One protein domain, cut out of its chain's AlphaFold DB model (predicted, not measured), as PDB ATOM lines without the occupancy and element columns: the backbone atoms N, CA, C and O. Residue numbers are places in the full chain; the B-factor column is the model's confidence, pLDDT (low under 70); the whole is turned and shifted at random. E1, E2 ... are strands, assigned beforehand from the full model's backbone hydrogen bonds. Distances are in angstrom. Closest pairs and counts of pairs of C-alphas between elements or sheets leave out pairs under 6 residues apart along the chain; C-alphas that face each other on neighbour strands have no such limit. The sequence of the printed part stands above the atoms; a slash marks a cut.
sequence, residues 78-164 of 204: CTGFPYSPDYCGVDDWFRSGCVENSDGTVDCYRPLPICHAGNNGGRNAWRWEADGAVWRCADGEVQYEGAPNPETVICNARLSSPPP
ATOM      1  N   CYS A  78     167.305 176.297 178.771       58.09
ATOM      2  CA  CYS A  78     167.641 177.087 179.978       58.09
ATOM      3  C   CYS A  78     168.442 178.378 179.787       58.09
ATOM      4  O   CYS A  78     169.030 178.913 180.731       58.09
ATOM      5  N   THR A  79     168.422 178.929 178.582       45.91
ATOM      6  CA  THR A  79     168.880 180.293 178.311       45.91
ATOM      7  C   THR A  79     167.693 181.130 177.834       45.91
ATOM      8  O   THR A  79     167.098 180.808 176.807       45.91
ATOM      9  N   GLY A  80     167.314 182.174 178.581       49.19
ATOM     10  CA  GLY A  80     166.107 182.981 178.326       49.19
ATOM     11  C   GLY A  80     165.451 183.529 179.605       49.19
ATOM     12  O   GLY A  80     165.949 183.349 180.708       49.19
ATOM     13  N   PHE A  81     164.329 184.218 179.491       49.41
ATOM     14  CA  PHE A  81     163.517 184.624 180.644       49.41
ATOM     15  C   PHE A  81     162.286 183.707 180.690       49.41
ATOM     16  O   PHE A  81     161.715 183.491 179.616       49.41
ATOM     17  N   PRO A  82     161.860 183.163 181.849       67.25
ATOM     18  CA  PRO A  82     162.262 183.454 183.230       67.25
ATOM     19  C   PRO A  82     163.146 182.352 183.865       67.25
ATOM     20  O   PRO A  82     162.715 181.639 184.775       67.25
ATOM     21  N   TYR A  83     164.398 182.210 183.413       75.56
ATOM     22  CA  TYR A  83     165.400 181.364 184.084       75.56
ATOM     23  C   TYR A  83     166.245 182.227 185.038       75.56
ATOM     24  O   TYR A  83     166.763 183.261 184.617       75.56
ATOM     25  N   SER A  84     166.398 181.828 186.305       83.25
ATOM     26  CA  SER A  84     167.328 182.489 187.241       83.25
ATOM     27  C   SER A  84     167.904 181.501 188.261       83.25
ATOM     28  O   SER A  84     167.150 180.665 188.777       83.25
ATOM     29  N   PRO A  85     169.198 181.622 188.625       86.88
ATOM     30  CA  PRO A  85     169.768 180.877 189.741       86.88
ATOM     31  C   PRO A  85     169.133 181.274 191.082       86.88
ATOM     32  O   PRO A  85     169.206 180.506 192.034       86.88
ATOM     33  N   ASP A  86     168.449 182.418 191.168       89.81
ATOM     34  CA  ASP A  86     167.742 182.849 192.385       89.81
ATOM     35  C   ASP A  86     166.536 181.958 192.717       89.81
ATOM     36  O   ASP A  86     166.097 181.880 193.867       89.81
ATOM     37  N   TYR A  87     166.004 181.251 191.715       90.31
ATOM     38  CA  TYR A  87     164.971 180.236 191.916       90.31
ATOM     39  C   TYR A  87     165.551 178.908 192.401       90.31
ATOM     40  O   TYR A  87     164.793 177.992 192.740       90.31
ATOM     41  N   CYS A  88     166.877 178.788 192.453       89.81
ATOM     42  CA  CYS A  88     167.545 177.619 192.980       89.81
ATOM     43  C   CYS A  88     167.658 177.675 194.507       89.81
ATOM     44  O   CYS A  88     167.815 178.725 195.135       89.81
ATOM     45  N   GLY A  89     167.544 176.510 195.128       87.75
ATOM     46  CA  GLY A  89     167.977 176.273 196.487       87.75
ATOM     47  C   GLY A  89     169.497 176.177 196.552       87.75
ATOM     48  O   GLY A  89     170.197 176.143 195.542       87.75
ATOM     49  N   VAL A  90     170.003 176.086 197.777       84.12
ATOM     50  CA  VAL A  90     171.433 175.881 198.063       84.12
ATOM     51  C   VAL A  90     171.978 174.553 197.522       84.12
ATOM     52  O   VAL A  90     173.184 174.348 197.481       84.12
ATOM     53  N   ASP A  91     171.086 173.642 197.145       81.00
ATOM     54  CA  ASP A  91     171.340 172.305 196.616       81.00
ATOM     55  C   ASP A  91     171.255 172.238 195.079       81.00
ATOM     56  O   ASP A  91     171.204 171.144 194.498       81.00
ATOM     57  N   ASP A  92     171.221 173.399 194.416       85.94
ATOM     58  CA  ASP A  92     171.080 173.547 192.967       85.94
ATOM     59  C   ASP A  92     169.760 172.962 192.424       85.94
ATOM     60  O   ASP A  92     169.658 172.623 191.245       85.94
ATOM     61  N   TRP A  93     168.749 172.762 193.272       85.38
ATOM     62  CA  TRP A  93     167.400 172.340 192.873       85.38
ATOM     63  C   TRP A  93     166.435 173.515 192.875       85.38
ATOM     64  O   TRP A  93     166.744 174.565 193.413       85.38
ATOM     65  N   PHE A  94     165.235 173.347 192.316       86.88
ATOM     66  CA  PHE A  94     164.197 174.363 192.472       86.88
ATOM     67  C   PHE A  94     163.892 174.564 193.956       86.88
ATOM     68  O   PHE A  94     163.584 173.598 194.666       86.88
ATOM     69  N   ARG A  95     163.983 175.808 194.430       88.75
ATOM     70  CA  ARG A  95     163.780 176.112 195.844       88.75
ATOM     71  C   ARG A  95     162.347 175.802 196.270       88.75
ATOM     72  O   ARG A  95     161.398 175.922 195.501       88.75
ATOM     73  N   SER A  96     162.181 175.393 197.519       88.31
ATOM     74  CA  SER A  96     160.889 175.033 198.100       88.31
ATOM     75  C   SER A  96     160.572 175.934 199.289       88.31
ATOM     76  O   SER A  96     161.462 176.368 200.018       88.31
ATOM     77  N   GLY A  97     159.284 176.183 199.524       87.19
ATOM     78  CA  GLY A  97     158.835 176.920 200.706       87.19
ATOM     79  C   GLY A  97     158.539 178.386 200.424       87.19
ATOM     80  O   GLY A  97     158.449 178.785 199.273       87.19
ATOM     81  N   CYS A  98     158.301 179.162 201.478       91.19
ATOM     82  CA  CYS A  98     158.009 180.587 201.355       91.19
ATOM     83  C   CYS A  98     159.155 181.391 201.962       91.19
ATOM     84  O   CYS A  98     159.647 181.024 203.031       91.19
ATOM     85  N   VAL A  99     159.579 182.439 201.269       89.75
ATOM     86  CA  VAL A  99     160.716 183.283 201.639       89.75
ATOM     87  C   VAL A  99     160.218 184.713 201.765       89.75
ATOM     88  O   VAL A  99     159.508 185.197 200.891       89.75
ATOM     89  N   GLU A 100     160.572 185.358 202.873       93.62
ATOM     90  CA  GLU A 100     160.325 186.782 203.077       93.62
ATOM     91  C   GLU A 100     161.424 187.585 202.373       93.62
ATOM     92  O   GLU A 100     162.619 187.360 202.591       93.62
ATOM     93  N   ASN A 101     161.007 188.489 201.502       91.19
ATOM     94  CA  ASN A 101     161.862 189.396 200.760       91.19
ATOM     95  C   ASN A 101     162.244 190.605 201.622       91.19
ATOM     96  O   ASN A 101     161.651 190.891 202.661       91.19
ATOM     97  N   SER A 102     163.239 191.371 201.171       93.06
ATOM     98  CA  SER A 102     163.719 192.554 201.902       93.06
ATOM     99  C   SER A 102     162.673 193.663 202.062       93.06
ATOM    100  O   SER A 102     162.837 194.538 202.910       93.06
ATOM    101  N   ASP A 103     161.632 193.662 201.232       94.38
ATOM    102  CA  ASP A 103     160.505 194.593 201.290       94.38
ATOM    103  C   ASP A 103     159.358 194.106 202.200       94.38
ATOM    104  O   ASP A 103     158.348 194.797 202.332       94.38
ATOM    105  N   GLY A 104     159.524 192.952 202.859       94.12
ATOM    106  CA  GLY A 104     158.525 192.336 203.733       94.12
ATOM    107  C   GLY A 104     157.466 191.515 202.995       94.12
ATOM    108  O   GLY A 104     156.546 191.019 203.645       94.12
ATOM    109  N   THR A 105     157.572 191.372 201.669       94.88
ATOM    110  CA  THR A 105     156.684 190.493 200.897       94.88
ATOM    111  C   THR A 105     157.090 189.028 201.026       94.88
ATOM    112  O   THR A 105     158.256 188.721 201.276       94.88
ATOM    113  N   VAL A 106     156.143 188.103 200.867       93.88
ATOM    114  CA  VAL A 106     156.388 186.658 200.971       93.88
ATOM    115  C   VAL A 106     156.142 185.953 199.641       93.88
ATOM    116  O   VAL A 106     154.999 185.767 199.221       93.88
ATOM    117  N   ASP A 107     157.213 185.429 199.053       92.75
ATOM    118  CA  ASP A 107     157.145 184.626 197.835       92.75
ATOM    119  C   ASP A 107     157.170 183.139 198.170       92.75
ATOM    120  O   ASP A 107     158.047 182.657 198.892       92.75
ATOM    121  N   CYS A 108     156.210 182.384 197.638       91.06
ATOM    122  CA  CYS A 108     156.115 180.944 197.859       91.06
ATOM    123  C   CYS A 108     156.515 180.153 196.613       91.06
ATOM    124  O   CYS A 108     155.861 180.227 195.579       91.06
ATOM    125  N   TYR A 109     157.536 179.316 196.749       87.88
ATOM    126  CA  TYR A 109     158.098 178.478 195.700       87.88
ATOM    127  C   TYR A 109     157.620 177.031 195.827       87.88
ATOM    128  O   TYR A 109     157.632 176.430 196.916       87.88
ATOM    129  N   ARG A 110     157.220 176.446 194.695       86.38
ATOM    130  CA  ARG A 110     156.779 175.054 194.596       86.38
ATOM    131  C   ARG A 110     157.429 174.361 193.392       86.38
ATOM    132  O   ARG A 110     157.122 174.725 192.262       86.38
ATOM    133  N   PRO A 111     158.239 173.310 193.609       84.69
ATOM    134  CA  PRO A 111     158.725 172.470 192.521       84.69
ATOM    135  C   PRO A 111     157.562 171.797 191.783       84.69
ATOM    136  O   PRO A 111     156.654 171.249 192.420       84.69
ATOM    137  N   LEU A 112     157.595 171.802 190.452       77.94
ATOM    138  CA  LEU A 112     156.575 171.188 189.599       77.94
ATOM    139  C   LEU A 112     157.229 170.505 188.400       77.94
ATOM    140  O   LEU A 112     158.197 171.027 187.884       77.94
ATOM    141  N   PRO A 113     156.720 169.369 187.908       74.62
ATOM    142  CA  PRO A 113     157.228 168.751 186.684       74.62
ATOM    143  C   PRO A 113     156.586 169.395 185.440       74.62
ATOM    144  O   PRO A 113     155.650 168.828 184.874       74.62
ATOM    145  N   ILE A 114     157.042 170.588 185.040       69.62
ATOM    146  CA  ILE A 114     156.405 171.391 183.975       69.62
ATOM    147  C   ILE A 114     156.850 170.936 182.579       69.62
ATOM    148  O   ILE A 114     156.010 170.837 181.684       69.62
ATOM    149  N   CYS A 115     158.126 170.587 182.382       64.44
ATOM    150  CA  CYS A 115     158.684 170.194 181.077       64.44
ATOM    151  C   CYS A 115     158.183 168.858 180.490       64.44
ATOM    152  O   CYS A 115     158.820 168.299 179.596       64.44
ATOM    153  N   HIS A 116     157.060 168.298 180.947       64.88
ATOM    154  CA  HIS A 116     156.605 166.979 180.501       64.88
ATOM    155  C   HIS A 116     155.685 167.033 179.277       64.88
ATOM    156  O   HIS A 116     154.468 167.169 179.382       64.88
ATOM    157  N   ALA A 117     156.265 166.780 178.107       44.50
ATOM    158  CA  ALA A 117     155.549 166.238 176.956       44.50
ATOM    159  C   ALA A 117     155.441 164.695 177.073       44.50
ATOM    160  O   ALA A 117     156.078 163.966 176.315       44.50
ATOM    161  N   GLY A 118     154.680 164.156 178.042       48.38
ATOM    162  CA  GLY A 118     154.390 162.708 178.091       48.38
ATOM    163  C   GLY A 118     154.021 162.088 179.450       48.38
ATOM    164  O   GLY A 118     154.093 162.717 180.497       48.38
ATOM    165  N   ASN A 119     153.638 160.800 179.418       46.44
ATOM    166  CA  ASN A 119     153.137 160.009 180.563       46.44
ATOM    167  C   ASN A 119     154.226 159.397 181.477       46.44
ATOM    168  O   ASN A 119     153.896 158.675 182.422       46.44
ATOM    169  N   ASN A 120     155.516 159.652 181.240       45.97
ATOM    170  CA  ASN A 120     156.604 158.991 181.969       45.97
ATOM    171  C   ASN A 120     157.222 159.879 183.058       45.97
ATOM    172  O   ASN A 120     158.297 160.441 182.897       45.97
ATOM    173  N   GLY A 121     156.571 159.884 184.224       51.31
ATOM    174  CA  GLY A 121     157.258 159.893 185.517       51.31
ATOM    175  C   GLY A 121     157.889 161.208 185.976       51.31
ATOM    176  O   GLY A 121     159.083 161.385 185.810       51.31
ATOM    177  N   GLY A 122     157.113 162.043 186.679       54.28
ATOM    178  CA  GLY A 122     157.449 162.706 187.959       54.28
ATOM    179  C   GLY A 122     158.772 163.465 188.140       54.28
ATOM    180  O   GLY A 122     159.081 163.823 189.270       54.28
ATOM    181  N   ARG A 123     159.560 163.683 187.090       57.78
ATOM    182  CA  ARG A 123     160.841 164.389 187.143       57.78
ATOM    183  C   ARG A 123     160.593 165.877 186.941       57.78
ATOM    184  O   ARG A 123     159.900 166.254 186.004       57.78
ATOM    185  N   ASN A 124     161.167 166.687 187.818       71.31
ATOM    186  CA  ASN A 124     161.110 168.145 187.781       71.31
ATOM    187  C   ASN A 124     162.454 168.770 187.387       71.31
ATOM    188  O   ASN A 124     162.637 169.956 187.615       71.31
ATOM    189  N   ALA A 125     163.417 167.984 186.895       76.38
ATOM    190  CA  ALA A 125     164.730 168.492 186.522       76.38
ATOM    191  C   ALA A 125     165.418 167.651 185.444       76.38
ATOM    192  O   ALA A 125     165.207 166.438 185.361       76.38
ATOM    193  N   TRP A 126     166.298 168.297 184.681       75.56
ATOM    194  CA  TRP A 126     167.168 167.702 183.664       75.56
ATOM    195  C   TRP A 126     168.577 168.291 183.760       75.56
ATOM    196  O   TRP A 126     168.813 169.301 184.428       75.56
ATOM    197  N   ARG A 127     169.543 167.599 183.154       77.00
ATOM    198  CA  ARG A 127     170.948 168.003 183.108       77.00
ATOM    199  C   ARG A 127     171.393 168.016 181.662       77.00
ATOM    200  O   ARG A 127     170.960 167.175 180.883       77.00
ATOM    201  N   TRP A 128     172.291 168.928 181.344       70.62
ATOM    202  CA  TRP A 128     172.960 168.961 180.052       70.62
ATOM    203  C   TRP A 128     174.397 169.420 180.233       70.62
ATOM    204  O   TRP A 128     174.763 169.980 181.270       70.62
ATOM    205  N   GLU A 129     175.215 169.148 179.229       74.69
ATOM    206  CA  GLU A 129     176.591 169.615 179.169       74.69
ATOM    207  C   GLU A 129     176.713 170.642 178.043       74.69
ATOM    208  O   GLU A 129     176.327 170.378 176.905       74.69
ATOM    209  N   ALA A 130     177.219 171.827 178.371       72.88
ATOM    210  CA  ALA A 130     177.481 172.901 177.421       72.88
ATOM    211  C   ALA A 130     178.776 173.610 177.820       72.88
ATOM    212  O   ALA A 130     178.990 173.893 178.999       72.88
ATOM    213  N   ASP A 131     179.653 173.868 176.848       74.81
ATOM    214  CA  ASP A 131     180.927 174.576 177.049       74.81
ATOM    215  C   ASP A 131     181.813 173.975 178.162       74.81
ATOM    216  O   ASP A 131     182.461 174.686 178.933       74.81
ATOM    217  N   GLY A 132     181.818 172.641 178.283       75.88
ATOM    218  CA  GLY A 132     182.568 171.915 179.319       75.88
ATOM    219  C   GLY A 132     182.023 172.100 180.741       75.88
ATOM    220  O   GLY A 132     182.702 171.773 181.717       75.88
ATOM    221  N   ALA A 133     180.814 172.645 180.879       79.19
ATOM    222  CA  ALA A 133     180.097 172.782 182.134       79.19
ATOM    223  C   ALA A 133     178.844 171.906 182.128       79.19
ATOM    224  O   ALA A 133     178.093 171.871 181.155       79.19
ATOM    225  N   VAL A 134     178.591 171.235 183.250       79.88
ATOM    226  CA  VAL A 134     177.342 170.517 183.475       79.88
ATOM    227  C   VAL A 134     176.379 171.458 184.165       79.88
ATOM    228  O   VAL A 134     176.661 171.974 185.248       79.88
ATOM    229  N   TRP A 135     175.224 171.633 183.554       79.75
ATOM    230  CA  TRP A 135     174.140 172.431 184.085       79.75
ATOM    231  C   TRP A 135     172.999 171.535 184.543       79.75
ATOM    232  O   TRP A 135     172.851 170.394 184.093       79.75
ATOM    233  N   ARG A 136     172.199 172.053 185.467       82.50
ATOM    234  CA  ARG A 136     170.922 171.489 185.878       82.50
ATOM    235  C   ARG A 136     169.863 172.552 185.716       82.50
ATOM    236  O   ARG A 136     170.067 173.697 186.108       82.50
ATOM    237  N   CYS A 137     168.719 172.122 185.215       81.81
ATOM    238  CA  CYS A 137     167.509 172.898 185.311       81.81
ATOM    239  C   CYS A 137     166.467 172.163 186.094       81.81
ATOM    240  O   CYS A 137     166.351 170.946 185.964       81.81
ATOM    241  N   ALA A 138     165.751 172.917 186.913       83.94
ATOM    242  CA  ALA A 138     164.660 172.414 187.705       83.94
ATOM    243  C   ALA A 138     163.453 173.338 187.568       83.94
ATOM    244  O   ALA A 138     163.563 174.553 187.718       83.94
ATOM    245  N   ASP A 139     162.307 172.735 187.300       81.25
ATOM    246  CA  ASP A 139     161.041 173.415 187.103       81.25
ATOM    247  C   ASP A 139     160.331 173.682 188.425       81.25
ATOM    248  O   ASP A 139     160.324 172.859 189.358       81.25
ATOM    249  N   GLY A 140     159.611 174.794 188.446       83.94
ATOM    250  CA  GLY A 140     158.626 175.050 189.468       83.94
ATOM    251  C   GLY A 140     157.766 176.257 189.167       83.94
ATOM    252  O   GLY A 140     157.713 176.786 188.059       83.94
ATOM    253  N   GLU A 141     157.046 176.671 190.188       88.12
ATOM    254  CA  GLU A 141     156.287 177.902 190.173       88.12
ATOM    255  C   GLU A 141     156.620 178.741 191.398       88.12
ATOM    256  O   GLU A 141     156.996 178.222 192.458       88.12
ATOM    257  N   VAL A 142     156.447 180.044 191.241       91.88
ATOM    258  CA  VAL A 142     156.495 181.023 192.316       91.88
ATOM    259  C   VAL A 142     155.140 181.712 192.405       91.88
ATOM    260  O   VAL A 142     154.566 182.150 191.413       91.88
ATOM    261  N   GLN A 143     154.604 181.780 193.613       94.12
ATOM    262  CA  GLN A 143     153.446 182.585 193.947       94.12
ATOM    263  C   GLN A 143     153.956 183.828 194.665       94.12
ATOM    264  O   GLN A 143     154.258 183.762 195.859       94.12
ATOM    265  N   TYR A 144     154.048 184.935 193.928       93.56
ATOM    266  CA  TYR A 144     154.359 186.237 194.505       93.56
ATOM    267  C   TYR A 144     153.206 186.726 195.378       93.56
ATOM    268  O   TYR A 144     152.026 186.466 195.085       93.56
ATOM    269  N   GLU A 145     153.531 187.456 196.441       92.81
ATOM    270  CA  GLU A 145     152.510 188.080 197.274       92.81
ATOM    271  C   GLU A 145     151.711 189.120 196.474       92.81
ATOM    272  O   GLU A 145     152.256 189.995 195.808       92.81
ATOM    273  N   GLY A 146     150.380 189.008 196.506       90.88
ATOM    274  CA  GLY A 146     149.480 189.895 195.764       90.88
ATOM    275  C   GLY A 146     149.311 189.562 194.276       90.88
ATOM    276  O   GLY A 146     148.409 190.117 193.644       90.88
ATOM    277  N   ALA A 147     150.091 188.630 193.716       93.19
ATOM    278  CA  ALA A 147     149.875 188.161 192.350       93.19
ATOM    279  C   ALA A 147     148.615 187.275 192.257       93.19
ATOM    280  O   ALA A 147     148.394 186.412 193.111       93.19
ATOM    281  N   PRO A 148     147.780 187.435 191.212       93.81
ATOM    282  CA  PRO A 148     146.539 186.675 191.079       93.81
ATOM    283  C   PRO A 148     146.764 185.204 190.710       93.81
ATOM    284  O   PRO A 148     145.887 184.381 190.962       93.81
ATOM    285  N   ASN A 149     147.904 184.879 190.098       91.62
ATOM    286  CA  ASN A 149     148.242 183.538 189.638       91.62
ATOM    287  C   ASN A 149     149.721 183.246 189.928       91.62
ATOM    288  O   ASN A 149     150.522 184.183 189.907       91.62
ATOM    289  N   PRO A 150     150.086 181.973 190.143       88.62
ATOM    290  CA  PRO A 150     151.481 181.576 190.212       88.62
ATOM    291  C   PRO A 150     152.142 181.693 188.834       88.62
ATOM    292  O   PRO A 150     151.508 181.457 187.800       88.62
ATOM    293  N   GLU A 151     153.427 182.020 188.830       88.19
ATOM    294  CA  GLU A 151     154.249 182.102 187.628       88.19
ATOM    295  C   GLU A 151     155.149 180.878 187.524       88.19
ATOM    296  O   GLU A 151     155.805 180.487 188.490       88.19
ATOM    297  N   THR A 152     155.193 180.266 186.344       85.06
ATOM    298  CA  THR A 152     156.114 179.167 186.062       85.06
ATOM    299  C   THR A 152     157.506 179.733 185.848       85.06
ATOM    300  O   THR A 152     157.710 180.575 184.973       85.06
ATOM    301  N   VAL A 153     158.460 179.267 186.642       85.69
ATOM    302  CA  VAL A 153     159.848 179.719 186.590       85.69
ATOM    303  C   VAL A 153     160.771 178.519 186.681       85.69
ATOM    304  O   VAL A 153     160.378 177.434 187.115       85.69
ATOM    305  N   ILE A 154     162.002 178.696 186.225       84.56
ATOM    306  CA  ILE A 154     162.952 177.593 186.127       84.56
ATOM    307  C   ILE A 154     164.246 178.011 186.821       84.56
ATOM    308  O   ILE A 154     164.835 179.052 186.529       84.56
ATOM    309  N   CYS A 155     164.678 177.177 187.760       86.81
ATOM    310  CA  CYS A 155     165.998 177.256 188.368       86.81
ATOM    311  C   CYS A 155     167.025 176.759 187.350       86.81
ATOM    312  O   CYS A 155     166.877 175.643 186.849       86.81
ATOM    313  N   ASN A 156     168.064 177.548 187.068       86.56
ATOM    314  CA  ASN A 156     169.232 177.115 186.302       86.56
ATOM    315  C   ASN A 156     170.495 177.163 187.175       86.56
ATOM    316  O   ASN A 156     170.955 178.217 187.602       86.56
ATOM    317  N   ALA A 157     171.086 176.001 187.423       86.81
ATOM    318  CA  ALA A 157     172.261 175.872 188.269       86.81
ATOM    319  C   ALA A 157     173.424 175.245 187.504       86.81
ATOM    320  O   ALA A 157     173.268 174.264 186.772       86.81
ATOM    321  N   ARG A 158     174.623 175.796 187.695       86.62
ATOM    322  CA  ARG A 158     175.859 175.229 187.158       86.62
ATOM    323  C   ARG A 158     176.440 174.248 188.174       86.62
ATOM    324  O   ARG A 158     176.923 174.668 189.215       86.62
ATOM    325  N   LEU A 159     176.449 172.958 187.848       83.25
ATOM    326  CA  LEU A 159     176.880 171.893 188.764       83.25
ATOM    327  C   LEU A 159     178.388 171.636 188.760       83.25
ATOM    328  O   LEU A 159     178.927 171.138 189.746       83.25
ATOM    329  N   SER A 160     179.076 171.905 187.648       76.88
ATOM    330  CA  SER A 160     180.535 171.807 187.588       76.88
ATOM    331  C   SER A 160     181.165 173.165 187.313       76.88
ATOM    332  O   SER A 160     180.816 173.875 186.363       76.88
ATOM    333  N   SER A 161     182.155 173.513 188.134       58.56
ATOM    334  CA  SER A 161     183.157 174.502 187.753       58.56
ATOM    335  C   SER A 161     183.850 174.006 186.478       58.56
ATOM    336  O   SER A 161     184.030 172.792 186.328       58.56
ATOM    337  N   PRO A 162     184.237 174.897 185.547       56.34
ATOM    338  CA  PRO A 162     185.078 174.454 184.448       56.34
ATOM    339  C   PRO A 162     186.346 173.849 185.069       56.34
ATOM    340  O   PRO A 162     186.767 174.321 186.136       56.34
ATOM    341  N   PRO A 163     186.946 172.806 184.467       56.62
ATOM    342  CA  PRO A 163     188.247 172.349 184.927       56.62
ATOM    343  C   PRO A 163     189.159 173.579 185.038       56.62
ATOM    344  O   PRO A 163     189.081 174.455 184.164       56.62
ATOM    345  N   PRO A 164     189.961 173.711 186.116       58.78
ATOM    346  CA  PRO A 164     190.913 174.808 186.206       58.78
ATOM    347  C   PRO A 164     191.683 174.840 184.886       58.78
ATOM    348  O   PRO A 164     191.983 173.755 184.371       58.78
TER     349      PRO A 164
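Overview. This is residues 78 to 164 of the 204 residues of an uncharacterized protein of Pseudonocardiaceae bacterium (UniProt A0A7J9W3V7). One strongly twisted sheet is built along a single long strand, E4, with E5 beside it on one side and E3 and E2 sharing the other side, each next to a different part of E4. E1 follows beyond E2 as the far end of one wing, and a long loop, residues 112 to 124, leads from E2 to E3. The printed part has 87 residues with no named helix and five named strands, E1 to E5 in chain order; the sheet is branched, its neighbour pairs are antiparallel, and the class is all strand, though only 35 of the 87 residues are in named elements. The whole is only just compact, close to loose, with a radius of gyration of the C-alphas of 14.1 A, and spans 42 by 37 by 21 A.

Along the chain. The longest strand, E4, covers residues 133 to 143, 30.8 A from C-alpha 133 at (180.097, 172.782, 182.134) to C-alpha 143 at (153.446, 182.585, 193.947). E5 is residues 151 to 158, 22.7 A long, ending at C-alpha 158 at (175.859, 175.229, 187.158). E3 is residues 125 to 130, 16.3 A, and E2 is residues 106 to 111, 16.7 A. E1, residues 97 to 100, measures 10.3 A and begins at C-alpha 97 at (158.835, 176.920, 200.706).

Arrangement. E4 has three neighbours in staggered pairing. E5, beside residues 135 to 142, lies on one side of it at 157 degrees between directions; N 136 and O 157 are within hydrogen-bond range at 2.8 A. On the other side of E4 lie E3 and E2. E3 is beside residues 133 to 138, at 145 degrees, with N 126 and O 137 at 2.9 A. E2 is beside residues 139 to 143, at 123 degrees, with N 110 and O 141 at 2.9 A. E1 lies on the other side of E2 from E4, antiparallel to E2 at 156 degrees, with N 99 and O 107 at 2.8 A. The C-alphas of Cys 98 and Cys 108, which face each other, are 4.0 A apart. E3, E4 and E5 form a meander, each strand the antiparallel neighbour of the one before. The hairpins are E1 and E2, E3 and E4, and E4 and E5. E1 and E3 are apart, as are E2 and E3. The edge strands are E1, E3 and E5.

Size, cuts and confidence. The two C-alphas farthest apart, those of Pro 148 and Pro 164, are 46.2 A apart. The printed part has no cut. The link from E2 to E3, 13 residues, is long. Mean pLDDT of the printed part is 78.9; residues 78 to 82, 114 to 123 and 161 to 164 are under 70.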